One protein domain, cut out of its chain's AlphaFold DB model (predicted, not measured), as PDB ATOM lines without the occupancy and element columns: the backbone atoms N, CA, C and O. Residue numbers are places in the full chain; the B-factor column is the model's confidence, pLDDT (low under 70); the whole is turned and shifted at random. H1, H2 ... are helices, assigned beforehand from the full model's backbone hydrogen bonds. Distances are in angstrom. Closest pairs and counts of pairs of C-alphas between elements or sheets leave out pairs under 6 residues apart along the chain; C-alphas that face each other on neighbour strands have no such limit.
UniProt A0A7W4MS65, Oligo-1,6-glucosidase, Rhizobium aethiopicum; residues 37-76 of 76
ATOM      1  N   LYS A  37     -20.312 -20.896 -29.859       97.69
ATOM      2  CA  LYS A  37     -18.954 -21.266 -29.436       97.69
ATOM      3  C   LYS A  37     -18.931 -21.961 -28.074       97.69
ATOM      4  O   LYS A  37     -17.857 -22.332 -27.602       97.69
ATOM      5  N   SER A  38     -20.093 -22.185 -27.465       97.94
ATOM      6  CA  SER A  38     -20.192 -22.812 -26.156       97.94
ATOM      7  C   SER A  38     -19.771 -24.279 -26.170       97.94
ATOM      8  O   SER A  38     -19.850 -24.984 -27.184       97.94
ATOM      9  N   THR A  39     -19.426 -24.793 -24.989       97.62
ATOM     10  CA  THR A  39     -19.215 -26.228 -24.780       97.62
ATOM     11  C   THR A  39     -20.451 -27.041 -25.183       97.62
ATOM     12  O   THR A  39     -20.306 -28.089 -25.805       97.62
ATOM     13  N   TRP A  40     -21.667 -26.548 -24.917       98.12
ATOM     14  CA  TRP A  40     -22.910 -27.218 -25.321       98.12
ATOM     15  C   TRP A  40     -22.974 -27.437 -26.836       98.12
ATOM     16  O   TRP A  40     -23.166 -28.562 -27.305       98.12
ATOM     17  N   ASN A  41     -22.766 -26.376 -27.619       98.12
ATOM     18  CA  ASN A  41     -22.823 -26.470 -29.075       98.12
ATOM     19  C   ASN A  41     -21.605 -27.199 -29.659       98.12
ATOM     20  O   ASN A  41     -21.747 -27.894 -30.667       98.12
ATOM     21  N   HIS A  42     -20.444 -27.151 -29.001       98.44
ATOM     22  CA  HIS A  42     -19.303 -27.999 -29.345       98.44
ATOM     23  C   HIS A  42     -19.648 -29.495 -29.219       98.44
ATOM     24  O   HIS A  42     -19.488 -30.243 -30.183       98.44
ATOM     25  N   TYR A  43     -20.221 -29.930 -28.092       98.56
ATOM     26  CA  TYR A  43     -20.652 -31.322 -27.909       98.56
ATOM     27  C   TYR A  43     -21.753 -31.731 -28.891       98.56
ATOM     28  O   TYR A  43     -21.703 -32.835 -29.434       98.56
ATOM     29  N   ARG A  44     -22.715 -30.847 -29.192       98.19
ATOM     30  CA  ARG A  44     -23.722 -31.114 -30.235       98.19
ATOM     31  C   ARG A  44     -23.077 -31.403 -31.591       98.19
ATOM     32  O   ARG A  44     -23.489 -32.357 -32.250       98.19
ATOM     33  N   LYS A  45     -22.056 -30.631 -31.985       98.31
ATOM     34  CA  LYS A  45     -21.296 -30.855 -33.228       98.31
ATOM     35  C   LYS A  45     -20.560 -32.200 -33.204       98.31
ATOM     36  O   LYS A  45     -20.659 -32.947 -34.172       98.31
ATOM     37  N   LEU A  46     -19.902 -32.557 -32.097       98.38
ATOM     38  CA  LEU A  46     -19.218 -33.853 -31.954       98.38
ATOM     39  C   LEU A  46     -20.184 -35.047 -32.023       98.38
ATOM     40  O   LEU A  46     -19.904 -36.038 -32.697       98.38
ATOM     41  N   ILE A  47     -21.342 -34.951 -31.364       98.56
ATOM     42  CA  ILE A  47     -22.381 -35.990 -31.413       98.56
ATOM     43  C   ILE A  47     -22.920 -36.136 -32.837       98.56
ATOM     44  O   ILE A  47     -23.094 -37.262 -33.304       98.56
ATOM     45  N   ALA A  48     -23.171 -35.023 -33.534       98.50
ATOM     46  CA  ALA A  48     -23.593 -35.050 -34.930       98.50
ATOM     47  C   ALA A  48     -22.538 -35.737 -35.811       98.50
ATOM     48  O   ALA A  48     -22.874 -36.678 -36.520       98.50
ATOM     49  N   LEU A  49     -21.262 -35.354 -35.676       98.19
ATOM     50  CA  LEU A  49     -20.148 -35.956 -36.409       98.19
ATOM     51  C   LEU A  49     -20.081 -37.479 -36.202       98.19
ATOM     52  O   LEU A  49     -19.985 -38.224 -37.176       98.19
ATOM     53  N   ARG A  50     -20.194 -37.944 -34.950       98.31
ATOM     54  CA  ARG A  50     -20.217 -39.377 -34.613       98.31
ATOM     55  C   ARG A  50     -21.413 -40.103 -35.231       98.31
ATOM     56  O   ARG A  50     -21.286 -41.259 -35.610       98.31
ATOM     57  N   LYS A  51     -22.583 -39.462 -35.298       98.38
ATOM     58  CA  LYS A  51     -23.790 -40.053 -35.898       98.38
ATOM     59  C   LYS A  51     -23.692 -40.162 -37.419       98.38
ATOM     60  O   LYS A  51     -24.247 -41.100 -37.976       98.38
ATOM     61  N   THR A  52     -23.015 -39.222 -38.079       98.50
ATOM     62  CA  THR A  52     -22.930 -39.178 -39.546       98.50
ATOM     63  C   THR A  52     -21.727 -39.926 -40.117       98.50
ATOM     64  O   THR A  52     -21.733 -40.230 -41.304       98.50
ATOM     65  N   HIS A  53     -20.711 -40.243 -39.307       98.00
ATOM     66  CA  HIS A  53     -19.509 -40.955 -39.751       98.00
ATOM     67  C   HIS A  53     -19.359 -42.290 -39.008       98.00
ATOM     68  O   HIS A  53     -18.814 -42.311 -37.900       98.00
ATOM     69  N   PRO A  54     -19.780 -43.418 -39.614       97.75
ATOM     70  CA  PRO A  54     -19.644 -44.748 -39.016       97.75
ATOM     71  C   PRO A  54     -18.209 -45.102 -38.615       97.75
ATOM     72  O   PRO A  54     -18.029 -45.798 -37.621       97.75
ATOM     73  N   LEU A  55     -17.198 -44.564 -39.309       97.94
ATOM     74  CA  LEU A  55     -15.781 -44.694 -38.942       97.94
ATOM     75  C   LEU A  55     -15.520 -44.269 -37.484       97.94
ATOM     76  O   LEU A  55     -14.815 -44.940 -36.744       97.94
ATOM     77  N   ILE A  56     -16.169 -43.206 -37.004       97.62
ATOM     78  CA  ILE A  56     -16.013 -42.718 -35.622       97.62
ATOM     79  C   ILE A  56     -16.709 -43.644 -34.607       97.62
ATOM     80  O   ILE A  56     -16.486 -43.544 -33.398       97.62
ATOM     81  N   VAL A  57     -17.567 -44.561 -35.053       98.00
ATOM     82  CA  VAL A  57     -18.241 -45.537 -34.188       98.00
ATOM     83  C   VAL A  57     -17.531 -46.884 -34.218       98.00
ATOM     84  O   VAL A  57     -17.255 -47.428 -33.154       98.00
ATOM     85  N   TYR A  58     -17.233 -47.385 -35.415       98.00
ATOM     86  CA  TYR A  58     -16.815 -48.766 -35.662       98.00
ATOM     87  C   TYR A  58     -15.381 -48.905 -36.169       98.00
ATOM     88  O   TYR A  58     -14.897 -50.024 -36.277       98.00
ATOM     89  N   GLY A  59     -14.724 -47.797 -36.505       97.56
ATOM     90  CA  GLY A  59     -13.338 -47.803 -36.944       97.56
ATOM     91  C   GLY A  59     -12.376 -48.284 -35.853       97.56
ATOM     92  O   GLY A  59     -12.620 -48.082 -34.653       97.56
ATOM     93  N   GLU A  60     -11.301 -48.940 -36.287       98.00
ATOM     94  CA  GLU A  60     -10.251 -49.469 -35.428       98.00
ATOM     95  C   GLU A  60      -9.386 -48.351 -34.844       98.00
ATOM     96  O   GLU A  60      -8.792 -47.527 -35.532       98.00
ATOM     97  N   TYR A  61      -9.258 -48.352 -33.522       97.25
ATOM     98  CA  TYR A  61      -8.406 -47.392 -32.841       97.25
ATOM     99  C   TYR A  61      -6.917 -47.696 -33.062       97.25
ATOM    100  O   TYR A  61      -6.453 -48.801 -32.765       97.25
ATOM    101  N   ARG A  62      -6.140 -46.677 -33.450       96.75
ATOM    102  CA  ARG A  62      -4.669 -46.742 -33.497       96.75
ATOM    103  C   ARG A  62      -4.035 -45.528 -32.823       96.75
ATOM    104  O   ARG A  62      -4.225 -44.401 -33.265       96.75
ATOM    105  N   SER A  63      -3.230 -45.758 -31.787       95.69
ATOM    106  CA  SER A  63      -2.437 -44.712 -31.119       95.69
ATOM    107  C   SER A  63      -1.108 -44.471 -31.837       95.69
ATOM    108  O   SER A  63      -0.439 -45.430 -32.223       95.69
ATOM    109  N   TRP A  64      -0.699 -43.208 -31.978       94.88
ATOM    110  CA  TRP A  64       0.560 -42.847 -32.644       94.88
ATOM    111  C   TRP A  64       1.711 -42.573 -31.675       94.88
ATOM    112  O   TRP A  64       2.837 -42.995 -31.921       94.88
ATOM    113  N   THR A  65       1.454 -41.865 -30.573       93.44
ATOM    114  CA  THR A  65       2.503 -41.441 -29.630       93.44
ATOM    115  C   THR A  65       2.114 -41.736 -28.177       93.44
ATOM    116  O   THR A  65       1.918 -40.801 -27.397       93.44
ATOM    117  N   PRO A  66       1.992 -43.014 -27.777       86.62
ATOM    118  CA  PRO A  66       1.442 -43.385 -26.470       86.62
ATOM    119  C   PRO A  66       2.293 -42.927 -25.276       86.62
ATOM    120  O   PRO A  66       1.767 -42.791 -24.176       86.62
ATOM    121  N   GLN A  67       3.586 -42.651 -25.473       92.12
ATOM    122  CA  GLN A  67       4.476 -42.128 -24.430       92.12
ATOM    123  C   GLN A  67       4.593 -40.592 -24.431       92.12
ATOM    124  O   GLN A  67       5.279 -40.032 -23.575       92.12
ATOM    125  N   CYS A  68       3.963 -39.882 -25.376       94.62
ATOM    126  CA  CYS A  68       4.007 -38.421 -25.399       94.62
ATOM    127  C   CYS A  68       3.007 -37.840 -24.392       94.62
ATOM    128  O   CYS A  68       1.803 -38.027 -24.522       94.62
ATOM    129  N   LEU A  69       3.492 -37.068 -23.418       93.56
ATOM    130  CA  LEU A  69       2.641 -36.463 -22.382       93.56
ATOM    131  C   LEU A  69       1.889 -35.202 -22.842       93.56
ATOM    132  O   LEU A  69       1.018 -34.714 -22.130       93.56
ATOM    133  N   ARG A  70       2.241 -34.640 -24.006       95.31
ATOM    134  CA  ARG A  70       1.705 -33.350 -24.474       95.31
ATOM    135  C   ARG A  70       0.667 -33.485 -25.584       95.31
ATOM    136  O   ARG A  70      -0.221 -32.645 -25.679       95.31
ATOM    137  N   LEU A  71       0.805 -34.494 -26.440       95.38
ATOM    138  CA  LEU A  71      -0.057 -34.712 -27.596       95.38
ATOM    139  C   LEU A  71      -0.658 -36.112 -27.527       95.38
ATOM    140  O   LEU A  71       0.045 -37.070 -27.220       95.38
ATOM    141  N   TYR A  72      -1.943 -36.217 -27.871       94.69
ATOM    142  CA  TYR A  72      -2.673 -37.485 -27.917       94.69
ATOM    143  C   TYR A  72      -3.296 -37.746 -29.309       94.69
ATOM    144  O   TYR A  72      -4.519 -37.722 -29.455       94.69
ATOM    145  N   PRO A  73      -2.477 -37.921 -30.363       96.12
ATOM    146  CA  PRO A  73      -2.945 -38.264 -31.703       96.12
ATOM    147  C   PRO A  73      -3.333 -39.747 -31.816       96.12
ATOM    148  O   PRO A  73      -2.613 -40.632 -31.342       96.12
ATOM    149  N   TYR A  74      -4.451 -40.017 -32.489       96.44
ATOM    150  CA  TYR A  74      -4.932 -41.363 -32.795       96.44
ATOM    151  C   TYR A  74      -5.790 -41.368 -34.064       96.44
ATOM    152  O   TYR A  74      -6.440 -40.365 -34.373       96.44
ATOM    153  N   ASP A  75      -5.824 -42.512 -34.741       96.56
ATOM    154  CA  ASP A  75      -6.751 -42.773 -35.841       96.56
ATOM    155  C   ASP A  75      -7.984 -43.533 -35.350       96.56
ATOM    156  O   ASP A  75      -7.991 -44.161 -34.281       96.56
ATOM    157  N   ARG A  76      -9.031 -43.447 -36.166       95.25
ATOM    158  CA  ARG A  76     -10.207 -44.308 -36.124       95.25
ATOM    159  C   ARG A  76     -10.156 -45.265 -37.298       95.25
ATOM    160  O   ARG A  76      -9.603 -44.866 -38.343       95.25
TER     161      ARG A  76
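AT A GLANCE: This is residues 37 to 76 of the 76 residues of the protein "Oligo-1,6-glucosidase" of Rhizobium aethiopicum (UniProt A0A7W4MS65). The model is a flat, open U: the long helix H1 makes one arm and stands free, the short helix H2 sits at the bend, and the unnamed stretch of residues 59 to 76 makes the other arm, a loop that folds back on itself. The printed part has 40 residues, with two named helices, H1 then H2, and no named strand. The class is all helix, though under half of the residues are in named elements. It is loose, with a radius of gyration of the C-alphas of 12.9 A and spans of 32 by 25 by 7 A.

HOW THE PARTS SIT: H1, residues 39 to 52, and H2, residues 55 to 58, touch only at the corner by their tight link, H1 with residues 49 to 51 alone; the closest C-alphas, of Arg 50 and Ile 56, are 5.5 A apart. Residues 62 to 63 pair with residues 74 to 75, antiparallel. In H1 every O i to N i+4 pair is within hydrogen-bond range; H2 is too short for such a pair.

IN THESE COORDINATES: H1 begins at C-alpha 39 (-19.215, -26.228, -24.780) and is 20.0 A long. H2 ends at C-alpha 58 (-16.815, -48.766, -35.662).

THE WHOLE: The C-alphas farthest apart, of Asn 41 and Gln 67, are 31.8 A apart. The printed part has no cut, and no printed residue is under 70 in pLDDT.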